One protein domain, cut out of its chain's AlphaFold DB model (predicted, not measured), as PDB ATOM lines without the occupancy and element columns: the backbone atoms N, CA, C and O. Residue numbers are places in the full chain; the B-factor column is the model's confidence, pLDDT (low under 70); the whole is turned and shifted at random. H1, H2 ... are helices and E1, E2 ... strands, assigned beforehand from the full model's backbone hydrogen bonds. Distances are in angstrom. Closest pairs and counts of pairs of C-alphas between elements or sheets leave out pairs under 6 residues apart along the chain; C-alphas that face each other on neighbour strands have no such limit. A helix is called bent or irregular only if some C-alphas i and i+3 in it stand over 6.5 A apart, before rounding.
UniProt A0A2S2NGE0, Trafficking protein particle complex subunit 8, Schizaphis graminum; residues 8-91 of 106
ATOM      1  N   ASP A   8       1.174 -49.071 -19.832       74.81
ATOM      2  CA  ASP A   8       1.547 -48.150 -20.905       74.81
ATOM      3  C   ASP A   8       3.005 -47.688 -20.801       74.81
ATOM      4  O   ASP A   8       3.682 -47.533 -21.825       74.81
ATOM      5  N   PHE A   9       3.528 -47.536 -19.582       78.00
ATOM      6  CA  PHE A   9       4.940 -47.249 -19.363       78.00
ATOM      7  C   PHE A   9       5.826 -48.378 -19.899       78.00
ATOM      8  O   PHE A   9       6.710 -48.130 -20.725       78.00
ATOM      9  N   VAL A  10       5.571 -49.628 -19.496       79.12
ATOM     10  CA  VAL A  10       6.348 -50.791 -19.955       79.12
ATOM     11  C   VAL A  10       6.270 -50.922 -21.479       79.12
ATOM     12  O   VAL A  10       7.306 -51.050 -22.137       79.12
ATOM     13  N   ARG A  11       5.072 -50.809 -22.069       76.69
ATOM     14  CA  ARG A  11       4.888 -50.865 -23.531       76.69
ATOM     15  C   ARG A  11       5.638 -49.754 -24.263       76.69
ATOM     16  O   ARG A  11       6.199 -50.003 -25.327       76.69
ATOM     17  N   GLY A  12       5.711 -48.554 -23.689       77.69
ATOM     18  CA  GLY A  12       6.463 -47.448 -24.273       77.69
ATOM     19  C   GLY A  12       7.976 -47.551 -24.123       77.69
ATOM     20  O   GLY A  12       8.717 -47.010 -24.952       77.69
ATOM     21  N   ILE A  13       8.472 -48.250 -23.102       80.25
ATOM     22  CA  ILE A  13       9.906 -48.518 -22.942       80.25
ATOM     23  C   ILE A  13      10.363 -49.632 -23.887       80.25
ATOM     24  O   ILE A  13      11.388 -49.463 -24.549       80.25
ATOM     25  N   PHE A  14       9.595 -50.719 -24.001       83.31
ATOM     26  CA  PHE A  14       9.957 -51.915 -24.774       83.31
ATOM     27  C   PHE A  14       9.297 -51.992 -26.158       83.31
ATOM     28  O   PHE A  14       9.107 -53.076 -26.708       83.31
ATOM     29  N   CYS A  15       8.952 -50.847 -26.743       88.81
ATOM     30  CA  CYS A  15       8.385 -50.803 -28.081       88.81
ATOM     31  C   CYS A  15       9.425 -51.099 -29.181       88.81
ATOM     32  O   CYS A  15      10.620 -50.829 -29.008       88.81
ATOM     33  N   PRO A  16       8.987 -51.598 -30.352       91.44
ATOM     34  CA  PRO A  16       9.851 -51.743 -31.513       91.44
ATOM     35  C   PRO A  16      10.525 -50.423 -31.895       91.44
ATOM     36  O   PRO A  16       9.882 -49.373 -31.997       91.44
ATOM     37  N   HIS A  17      11.831 -50.495 -32.137       92.00
ATOM     38  CA  HIS A  17      12.642 -49.352 -32.533       92.00
ATOM     39  C   HIS A  17      12.973 -49.432 -34.025       92.00
ATOM     40  O   HIS A  17      13.510 -50.434 -34.495       92.00
ATOM     41  N   VAL A  18      12.651 -48.378 -34.768       93.12
ATOM     42  CA  VAL A  18      12.777 -48.314 -36.224       93.12
ATOM     43  C   VAL A  18      13.754 -47.205 -36.593       93.12
ATOM     44  O   VAL A  18      13.510 -46.024 -36.339       93.12
ATOM     45  N   ALA A  19      14.866 -47.584 -37.220       93.44
ATOM     46  CA  ALA A  19      15.795 -46.623 -37.792       93.44
ATOM     47  C   ALA A  19      15.229 -46.064 -39.106       93.44
ATOM     48  O   ALA A  19      14.761 -46.819 -39.959       93.44
ATOM     49  N   VAL A  20      15.292 -44.746 -39.283       93.62
ATOM     50  CA  VAL A  20      14.783 -44.052 -40.468       93.62
ATOM     51  C   VAL A  20      15.912 -43.408 -41.258       93.62
ATOM     52  O   VAL A  20      16.842 -42.820 -40.699       93.62
ATOM     53  N   LEU A  21      15.793 -43.508 -42.580       94.38
ATOM     54  CA  LEU A  21      16.625 -42.819 -43.556       94.38
ATOM     55  C   LEU A  21      15.720 -41.937 -44.416       94.38
ATOM     56  O   LEU A  21      14.642 -42.354 -44.834       94.38
ATOM     57  N   CYS A  22      16.168 -40.718 -44.686       92.50
ATOM     58  CA  CYS A  22      15.488 -39.787 -45.575       92.50
ATOM     59  C   CYS A  22      16.513 -39.110 -46.489       92.50
ATOM     60  O   CYS A  22      17.718 -39.201 -46.257       92.50
ATOM     61  N   SER A  23      16.038 -38.457 -47.549       95.12
ATOM     62  CA  SER A  23      16.907 -37.662 -48.416       95.12
ATOM     63  C   SER A  23      17.360 -36.377 -47.721       95.12
ATOM     64  O   SER A  23      16.645 -35.835 -46.873       95.12
ATOM     65  N   ASP A  24      18.501 -35.829 -48.142       93.62
ATOM     66  CA  ASP A  24      19.044 -34.589 -47.568       93.62
ATOM     67  C   ASP A  24      18.051 -33.425 -47.650       93.62
ATOM     68  O   ASP A  24      17.902 -32.660 -46.700       93.62
ATOM     69  N   LYS A  25      17.294 -33.337 -48.753       95.62
ATOM     70  CA  LYS A  25      16.247 -32.321 -48.935       95.62
ATOM     71  C   LYS A  25      15.128 -32.451 -47.899       95.62
ATOM     72  O   LYS A  25      14.644 -31.441 -47.395       95.62
ATOM     73  N   ALA A  26      14.705 -33.678 -47.585       94.19
ATOM     74  CA  ALA A  26      13.674 -33.913 -46.577       94.19
ATOM     75  C   ALA A  26      14.182 -33.525 -45.179       94.19
ATOM     76  O   ALA A  26      13.503 -32.790 -44.462       94.19
ATOM     77  N   GLN A  27      15.408 -33.932 -44.835       93.12
ATOM     78  CA  GLN A  27      16.042 -33.565 -43.568       93.12
ATOM     79  C   GLN A  27      16.231 -32.044 -43.437       93.12
ATOM     80  O   GLN A  27      15.993 -31.477 -42.369       93.12
ATOM     81  N   GLU A  28      16.620 -31.359 -44.516       94.62
ATOM     82  CA  GLU A  28      16.769 -29.903 -44.533       94.62
ATOM     83  C   GLU A  28      15.440 -29.191 -44.256       94.62
ATOM     84  O   GLU A  28      15.403 -28.237 -43.475       94.62
ATOM     85  N   MET A  29      14.339 -29.675 -44.838       95.06
ATOM     86  CA  MET A  29      13.005 -29.131 -44.576       95.06
ATOM     87  C   MET A  29      12.576 -29.314 -43.117       95.06
ATOM     88  O   MET A  29      12.029 -28.377 -42.534       95.06
ATOM     89  N   CYS A  30      12.865 -30.463 -42.496       93.44
ATOM     90  CA  CYS A  30      12.606 -30.677 -41.068       93.44
ATOM     91  C   CYS A  30      13.423 -29.710 -40.196       93.44
ATOM     92  O   CYS A  30      12.884 -29.089 -39.276       93.44
ATOM     93  N   ARG A  31      14.696 -29.494 -40.548       92.50
ATOM     94  CA  ARG A  31      15.613 -28.631 -39.790       92.50
ATOM     95  C   ARG A  31      15.177 -27.165 -39.757       92.50
ATOM     96  O   ARG A  31      15.503 -26.475 -38.795       92.50
ATOM     97  N   LYS A  32      14.402 -26.694 -40.746       94.38
ATOM     98  CA  LYS A  32      13.792 -25.347 -40.724       94.38
ATOM     99  C   LYS A  32      12.880 -25.123 -39.513       94.38
ATOM    100  O   LYS A  32      12.722 -23.985 -39.096       94.38
ATOM    101  N   ASN A  33      12.327 -26.196 -38.949       91.56
ATOM    102  CA  ASN A  33      11.492 -26.178 -37.747       91.56
ATOM    103  C   ASN A  33      12.247 -26.679 -36.503       91.56
ATOM    104  O   ASN A  33      11.619 -27.056 -35.521       91.56
ATOM    105  N   ASN A  34      13.584 -26.740 -36.555       91.31
ATOM    106  CA  ASN A  34      14.431 -27.301 -35.499       91.31
ATOM    107  C   ASN A  34      14.130 -28.778 -35.166       91.31
ATOM    108  O   ASN A  34      14.392 -29.223 -34.052       91.31
ATOM    109  N   LEU A  35      13.622 -29.542 -36.140       92.44
ATOM    110  CA  LEU A  35      13.309 -30.967 -36.006       92.44
ATOM    111  C   LEU A  35      14.199 -31.821 -36.917       92.44
ATOM    112  O   LEU A  35      14.626 -31.377 -37.985       92.44
ATOM    113  N   ASN A  36      14.423 -33.077 -36.536       91.38
ATOM    114  CA  ASN A  36      14.886 -34.112 -37.457       91.38
ATOM    115  C   ASN A  36      13.697 -34.796 -38.132       91.38
ATOM    116  O   ASN A  36      12.567 -34.748 -37.645       91.38
ATOM    117  N   PHE A  37      13.959 -35.510 -39.227       93.94
ATOM    118  CA  PHE A  37      12.924 -36.296 -39.894       93.94
ATOM    119  C   PHE A  37      12.253 -37.319 -38.963       93.94
ATOM    120  O   PHE A  37      11.036 -37.465 -39.001       93.94
ATOM    121  N   SER A  38      13.013 -37.973 -38.077       93.62
ATOM    122  CA  SER A  38      12.459 -38.898 -37.075       93.62
ATOM    123  C   SER A  38      11.471 -38.224 -36.119       93.62
ATOM    124  O   SER A  38      10.475 -38.839 -35.752       93.62
ATOM    125  N   ASP A  39      11.703 -36.961 -35.756       92.44
ATOM    126  CA  ASP A  39      10.840 -36.227 -34.822       92.44
ATOM    127  C   ASP A  39       9.487 -35.898 -35.465       92.44
ATOM    128  O   ASP A  39       8.450 -35.952 -34.805       92.44
ATOM    129  N   LEU A  40       9.481 -35.633 -36.776       93.94
ATOM    130  CA  LEU A  40       8.256 -35.424 -37.552       93.94
ATOM    131  C   LEU A  40       7.363 -36.676 -37.582       93.94
ATOM    132  O   LEU A  40       6.155 -36.560 -37.770       93.94
ATOM    133  N   LEU A  41       7.938 -37.868 -37.396       93.56
ATOM    134  CA  LEU A  41       7.199 -39.130 -37.392       93.56
ATOM    135  C   LEU A  41       6.554 -39.453 -36.040       93.56
ATOM    136  O   LEU A  41       5.644 -40.278 -35.993       93.56
ATOM    137  N   ASN A  42       6.971 -38.803 -34.948       91.12
ATOM    138  CA  ASN A  42       6.456 -39.091 -33.604       91.12
ATOM    139  C   ASN A  42       4.925 -39.025 -33.462       91.12
ATOM    140  O   ASN A  42       4.382 -39.868 -32.749       91.12
ATOM    141  N   PRO A  43       4.187 -38.111 -34.123       92.56
ATOM    142  CA  PRO A  43       2.723 -38.123 -34.073       92.56
ATOM    143  C   PRO A  43       2.097 -39.430 -34.585       92.56
ATOM    144  O   PRO A  43       0.993 -39.778 -34.182       92.56
ATOM    145  N   PHE A  44       2.811 -40.175 -35.434       92.69
ATOM    146  CA  PHE A  44       2.374 -41.444 -36.024       92.69
ATOM    147  C   PHE A  44       2.938 -42.671 -35.291       92.69
ATOM    148  O   PHE A  44       2.781 -43.801 -35.745       92.69
ATOM    149  N   ALA A  45       3.616 -42.462 -34.161       92.44
ATOM    150  CA  ALA A  45       4.282 -43.512 -33.400       92.44
ATOM    151  C   ALA A  45       3.329 -44.393 -32.575       92.44
ATOM    152  O   ALA A  45       3.758 -45.416 -32.045       92.44
ATOM    153  N   ARG A  46       2.059 -44.002 -32.420       91.38
ATOM    154  CA  ARG A  46       1.041 -44.765 -31.689       91.38
ATOM    155  C   ARG A  46      -0.062 -45.174 -32.653       91.38
ATOM    156  O   ARG A  46      -0.740 -44.320 -33.216       91.38
ATOM    157  N   LEU A  47      -0.234 -46.476 -32.825       90.12
ATOM    158  CA  LEU A  47      -1.207 -47.071 -33.728       90.12
ATOM    159  C   LEU A  47      -2.314 -47.727 -32.898       90.12
ATOM    160  O   LEU A  47      -2.031 -48.512 -31.994       90.12
ATOM    161  N   THR A  48      -3.570 -47.392 -33.186       86.38
ATOM    162  CA  THR A  48      -4.726 -47.911 -32.438       86.38
ATOM    163  C   THR A  48      -5.213 -49.248 -32.980       86.38
ATOM    164  O   THR A  48      -5.538 -50.129 -32.192       86.38
ATOM    165  N   ASP A  49      -5.184 -49.424 -34.305       86.00
ATOM    166  CA  ASP A  49      -5.797 -50.561 -34.995       86.00
ATOM    167  C   ASP A  49      -4.796 -51.230 -35.948       86.00
ATOM    168  O   ASP A  49      -4.715 -50.901 -37.134       86.00
ATOM    169  N   VAL A  50      -3.999 -52.166 -35.420       89.88
ATOM    170  CA  VAL A  50      -2.987 -52.900 -36.195       89.88
ATOM    171  C   VAL A  50      -3.342 -54.373 -36.262       89.88
ATOM    172  O   VAL A  50      -3.415 -55.059 -35.248       89.88
ATOM    173  N   ASN A  51      -3.470 -54.877 -37.487       92.94
ATOM    174  CA  ASN A  51      -3.709 -56.286 -37.759       92.94
ATOM    175  C   ASN A  51      -2.536 -56.876 -38.541       92.94
ATOM    176  O   ASN A  51      -2.111 -56.311 -39.550       92.94
ATOM    177  N   PHE A  52      -2.054 -58.041 -38.121       91.06
ATOM    178  CA  PHE A  52      -1.082 -58.830 -38.875       91.06
ATOM    179  C   PHE A  52      -1.560 -60.262 -39.046       91.06
ATOM    180  O   PHE A  52      -2.359 -60.770 -38.266       91.06
ATOM    181  N   LYS A  53      -1.072 -60.914 -40.099       95.12
ATOM    182  CA  LYS A  53      -1.307 -62.338 -40.320       95.12
ATOM    183  C   LYS A  53      -0.151 -63.135 -39.736       95.12
ATOM    184  O   LYS A  53       1.005 -62.790 -39.979       95.12
ATOM    185  N   ASP A  54      -0.463 -64.186 -38.991       93.00
ATOM    186  CA  ASP A  54       0.532 -65.177 -38.590       93.00
ATOM    187  C   ASP A  54       0.903 -66.096 -39.771       93.00
ATOM    188  O   ASP A  54       0.345 -66.009 -40.869       93.00
ATOM    189  N   THR A  55       1.846 -67.012 -39.549       94.75
ATOM    190  CA  THR A  55       2.293 -67.978 -40.566       94.75
ATOM    191  C   THR A  55       1.199 -68.948 -41.021       94.75
ATOM    192  O   THR A  55       1.325 -69.547 -42.084       94.75
ATOM    193  N   ASN A  56       0.128 -69.098 -40.240       94.94
ATOM    194  CA  ASN A  56      -1.022 -69.945 -40.544       94.94
ATOM    195  C   ASN A  56      -2.159 -69.161 -41.228       94.94
ATOM    196  O   ASN A  56      -3.199 -69.732 -41.545       94.94
ATOM    197  N   GLY A  57      -1.978 -67.855 -41.461       92.06
ATOM    198  CA  GLY A  57      -2.976 -66.975 -42.069       92.06
ATOM    199  C   GLY A  57      -4.031 -66.435 -41.099       92.06
ATOM    200  O   GLY A  57      -4.953 -65.752 -41.549       92.06
ATOM    201  N   SER A  58      -3.896 -66.696 -39.796       95.12
ATOM    202  CA  SER A  58      -4.772 -66.151 -38.756       95.12
ATOM    203  C   SER A  58      -4.471 -64.671 -38.529       95.12
ATOM    204  O   SER A  58      -3.309 -64.273 -38.444       95.12
ATOM    205  N   THR A  59      -5.513 -63.848 -38.414       95.12
ATOM    206  CA  THR A  59      -5.366 -62.420 -38.105       95.12
ATOM    207  C   THR A  59      -5.175 -62.226 -36.606       95.12
ATOM    208  O   THR A  59      -6.026 -62.625 -35.813       95.12
ATOM    209  N   ILE A  60      -4.087 -61.567 -36.227       93.56
ATOM    210  CA  ILE A  60      -3.795 -61.135 -34.865       93.56
ATOM    211  C   ILE A  60      -3.964 -59.617 -34.816       93.56
ATOM    212  O   ILE A  60      -3.356 -58.893 -35.606       93.56
ATOM    213  N   ASN A  61      -4.796 -59.154 -33.886       92.19
ATOM    214  CA  ASN A  61      -4.971 -57.738 -33.587       92.19
ATOM    215  C   ASN A  61      -4.018 -57.341 -32.454       92.19
ATOM    216  O   ASN A  61      -4.006 -57.993 -31.409       92.19
ATOM    217  N   VAL A  62      -3.248 -56.271 -32.647       87.56
ATOM    218  CA  VAL A  62      -2.439 -55.658 -31.588       87.56
ATOM    219  C   VAL A  62      -2.927 -54.236 -31.357       87.56
ATOM    220  O   VAL A  62      -2.552 -53.325 -32.103       87.56
ATOM    221  N   PRO A  63      -3.763 -54.036 -30.325       84.50
ATOM    222  CA  PRO A  63      -4.216 -52.710 -29.959       84.50
ATOM    223  C   PRO A  63      -3.063 -51.910 -29.350       84.50
ATOM    224  O   PRO A  63      -2.205 -52.459 -28.655       84.50
ATOM    225  N   ASN A  64      -3.084 -50.596 -29.566       85.06
ATOM    226  CA  ASN A  64      -2.166 -49.642 -28.935       85.06
ATOM    227  C   ASN A  64      -0.678 -49.936 -29.198       85.06
ATOM    228  O   ASN A  64       0.170 -49.733 -28.326       85.06
ATOM    229  N   LEU A  65      -0.344 -50.401 -30.408       89.12
ATOM    230  CA  LEU A  65       1.042 -50.615 -30.805       89.12
ATOM    231  C   LEU A  65       1.784 -49.275 -30.821       89.12
ATOM    232  O   LEU A  65       1.494 -48.390 -31.628       89.12
ATOM    233  N   GLN A  66       2.777 -49.145 -29.950       91.88
ATOM    234  CA  GLN A  66       3.715 -48.035 -29.980       91.88
ATOM    235  C   GLN A  66       4.978 -48.449 -30.732       91.88
ATOM    236  O   GLN A  66       5.430 -49.581 -30.605       91.88
ATOM    237  N   ILE A  67       5.567 -47.527 -31.483       93.31
ATOM    238  CA  ILE A  67       6.873 -47.667 -32.133       93.31
ATOM    239  C   ILE A  67       7.726 -46.443 -31.812       93.31
ATOM    240  O   ILE A  67       7.207 -45.384 -31.469       93.31
ATOM    241  N   LYS A  68       9.048 -46.567 -31.893       92.31
ATOM    242  CA  LYS A  68       9.965 -45.429 -31.757       92.31
ATOM    243  C   LYS A  68      10.810 -45.291 -33.005       92.31
ATOM    244  O   LYS A  68      11.314 -46.283 -33.519       92.31
ATOM    245  N   PHE A  69      10.999 -44.055 -33.444       93.56
ATOM    246  CA  PHE A  69      11.830 -43.738 -34.596       93.56
ATOM    247  C   PHE A  69      13.155 -43.130 -34.152       93.56
ATOM    248  O   PHE A  69      13.194 -42.288 -33.256       93.56
ATOM    249  N   SER A  70      14.239 -43.512 -34.815       91.19
ATOM    250  CA  SER A  70      15.544 -42.867 -34.662       91.19
ATOM    251  C   SER A  70      16.208 -42.686 -36.013       91.19
ATOM    252  O   SER A  70      16.012 -43.475 -36.930       91.19
ATOM    253  N   ASN A  71      16.997 -41.628 -36.175       89.12
ATOM    254  CA  ASN A  71      17.787 -41.466 -37.392       89.12
ATOM    255  C   ASN A  71      18.848 -42.577 -37.449       89.12
ATOM    256  O   ASN A  71      19.529 -42.809 -36.451       89.12
ATOM    257  N   ILE A  72      19.021 -43.231 -38.599       88.75
ATOM    258  CA  ILE A  72      20.030 -44.287 -38.792       88.75
ATOM    259  C   ILE A  72      21.465 -43.830 -38.481       88.75
ATOM    260  O   ILE A  72      22.292 -44.620 -38.042       88.75
ATOM    261  N   ASN A  73      21.747 -42.539 -38.662       82.62
ATOM    262  CA  ASN A  73      23.051 -41.937 -38.387       82.62
ATOM    263  C   ASN A  73      23.192 -41.453 -36.936       82.62
ATOM    264  O   ASN A  73      24.214 -40.857 -36.587       82.62
ATOM    265  N   SER A  74      22.176 -41.664 -36.090       75.38
ATOM    266  CA  SER A  74      22.251 -41.340 -34.666       75.38
ATOM    267  C   SER A  74      23.363 -42.171 -34.044       75.38
ATOM    268  O   SER A  74      23.242 -43.385 -33.896       75.38
ATOM    269  N   GLN A  75      24.466 -41.521 -33.678       68.25
ATOM    270  CA  GLN A  75      25.491 -42.205 -32.909       68.25
ATOM    271  C   GLN A  75      24.912 -42.572 -31.539       68.25
ATOM    272  O   GLN A  75      24.270 -41.722 -30.911       68.25
ATOM    273  N   PRO A  76      25.161 -43.795 -31.038       67.00
ATOM    274  CA  PRO A  76      24.913 -44.099 -29.642       67.00
ATOM    275  C   PRO A  76      25.626 -43.046 -28.801       67.00
ATOM    276  O   PRO A  76      26.819 -42.789 -29.002       67.00
ATOM    277  N   LEU A  77      24.900 -42.403 -27.887       63.78
ATOM    278  CA  LEU A  77      25.510 -41.444 -26.977       63.78
ATOM    279  C   LEU A  77      26.647 -42.161 -26.246       63.78
ATOM    280  O   LEU A  77      26.433 -43.164 -25.562       63.78
ATOM    281  N   SER A  78      27.878 -41.684 -26.431       74.12
ATOM    282  CA  SER A  78      29.020 -42.231 -25.706       74.12
ATOM    283  C   SER A  78      28.735 -42.083 -24.214       74.12
ATOM    284  O   SER A  78      28.570 -40.964 -23.727       74.12
ATOM    285  N   VAL A  79      28.699 -43.203 -23.490       75.19
ATOM    286  CA  VAL A  79      28.436 -43.242 -22.040       75.19
ATOM    287  C   VAL A  79      29.346 -42.262 -21.286       75.19
ATOM    288  O   VAL A  79      28.926 -41.618 -20.328       75.19
ATOM    289  N   THR A  80      30.580 -42.084 -21.762       77.81
ATOM    290  CA  THR A  80      31.548 -41.117 -21.235       77.81
ATOM    291  C   THR A  80      31.102 -39.664 -21.430       77.81
ATOM    292  O   THR A  80      31.231 -38.862 -20.507       77.81
ATOM    293  N   LYS A  81      30.553 -39.320 -22.604       74.12
ATOM    294  CA  LYS A  81      30.050 -37.968 -22.900       74.12
ATOM    295  C   LYS A  81      28.826 -37.631 -22.053       74.12
ATOM    296  O   LYS A  81      28.786 -36.543 -21.486       74.12
ATOM    297  N   GLU A  82      27.885 -38.561 -21.886       75.00
ATOM    298  CA  GLU A  82      26.725 -38.325 -21.012       75.00
ATOM    299  C   GLU A  82      27.122 -38.248 -19.539       75.00
ATOM    300  O   GLU A  82      26.654 -37.358 -18.835       75.00
ATOM    301  N   ARG A  83      28.052 -39.092 -19.069       77.44
ATOM    302  CA  ARG A  83      28.576 -38.986 -17.698       77.44
ATOM    303  C   ARG A  83      29.221 -37.623 -17.446       77.44
ATOM    304  O   ARG A  83      28.983 -37.031 -16.400       77.44
ATOM    305  N   SER A  84      30.005 -37.115 -18.399       81.69
ATOM    306  CA  SER A  84      30.606 -35.781 -18.304       81.69
ATOM    307  C   SER A  84      29.555 -34.670 -18.349       81.69
ATOM    308  O   SER A  84      29.628 -33.750 -17.541       81.69
ATOM    309  N   ARG A  85      28.546 -34.769 -19.227       79.31
ATOM    310  CA  ARG A  85      27.437 -33.803 -19.298       79.31
ATOM    311  C   ARG A  85      26.678 -33.731 -17.976       79.31
ATOM    312  O   ARG A  85      26.492 -32.640 -17.451       79.31
ATOM    313  N   LEU A  86      26.318 -34.885 -17.413       81.06
ATOM    314  CA  LEU A  86      25.653 -34.985 -16.114       81.06
ATOM    315  C   LEU A  86      26.527 -34.426 -14.986       81.06
ATOM    316  O   LEU A  86      26.037 -33.624 -14.198       81.06
ATOM    317  N   HIS A  87      27.813 -34.793 -14.943       82.44
ATOM    318  CA  HIS A  87      28.780 -34.275 -13.968       82.44
ATOM    319  C   HIS A  87      28.887 -32.744 -14.020       82.44
ATOM    320  O   HIS A  87      28.851 -32.079 -12.990       82.44
ATOM    321  N   ASN A  88      28.943 -32.169 -15.221       80.94
ATOM    322  CA  ASN A  88      29.005 -30.722 -15.394       80.94
ATOM    323  C   ASN A  88      27.691 -30.042 -14.979       80.94
ATOM    324  O   ASN A  88      27.732 -28.974 -14.378       80.94
ATOM    325  N   SER A  89      26.534 -30.657 -15.247       74.50
ATOM    326  CA  SER A  89      25.232 -30.121 -14.829       74.50
ATOM    327  C   SER A  89      25.066 -30.049 -13.309       74.50
ATOM    328  O   SER A  89      24.464 -29.091 -12.834       74.50
ATOM    329  N   VAL A  90      25.596 -31.010 -12.539       69.38
ATOM    330  CA  VAL A  90      25.548 -30.942 -11.063       69.38
ATOM    331  C   VAL A  90      26.581 -29.980 -10.475       69.38
ATOM    332  O   VAL A  90      26.307 -29.352  -9.455       69.38
ATOM    333  N   ASN A  91      27.727 -29.795 -11.132       67.94
ATOM    334  CA  ASN A  91      28.771 -28.879 -10.659       67.94
ATOM    335  C   ASN A  91      28.467 -27.394 -10.925       67.94
ATOM    336  O   ASN A  91      29.136 -26.532 -10.365       67.94
TER     337      ASN A  91
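This is residues 8 to 91 of the 106 residues of the protein "Trafficking protein particle complex subunit 8" of Schizaphis graminum (UniProt A0A2S2NGE0). A small core of two short parallel strands, E1 and E4, with H3 packed on it, sends out a long, bent hairpin, E2 and E3, while residues 75 to 91, with H4, stick out free towards the other end of the longest axis. H2 sits beside the start of H3, and H1 lies near the end of E3. There are 84 printed residues, with four named helices and four named strands in the order H1, E1, H2, H3, E2, E3, E4, H4, a mixed class. The whole is only just loose, close to extended, with a radius of gyration of the C-alphas of 17.5 A, and spans 56 by 34 by 20 A.

Start at H1, residues 8 to 13; its closest C-alpha to E3, residues 59 to 66, is that of Gly 12, 6.4 A from that of Gln 66. Next, E1, residues 17 to 20, is the parallel neighbour of E4, residues 68 to 71, at 35 degrees; find N 18 and O 68 within hydrogen-bond range at 2.8 A. H2, residues 24 to 31, touches H3, residues 37 to 44, at a steep tilt of 66 degrees, the same way, closest at the C-alphas of Gln 27 and Phe 37, 5.5 A apart. H3 is irregular, with C-alphas 40 and 43 7.1 A apart; its closest C-alphas to E4 are those of Ser 38 and Phe 69, 5.5 A. E2, residues 46 to 53, forms an antiparallel hairpin with E3 at 157 degrees, with N 62 and O 50 2.9 A apart. E2 bends by 68 degrees at residue 49, and E3 by 65 degrees at residue 63. H4, residues 79 to 91, is apart from H3 and E3, among others. Every O i to N i+4 pair is within hydrogen-bond range in H1, H2 and H4; in H3 0 of 4 are, beside 4 of 5 O i to N i+3 pairs.

Find C-alpha 8 of H1 at (1.547, -48.150, -20.905). E2 runs 19.7 A from C-alpha 46 to 53, and E3 18.9 A from C-alpha 59 to 66. H4 runs 18.3 A, ending at C-alpha 91, (28.771, -28.879, -10.659).

The two C-alphas farthest apart, those of Asn 56 and Asn 91, are 58.9 A apart. The printed part has no cut and no long link. Look for pLDDT under 70 at residues 75 to 77 and 90 to 91.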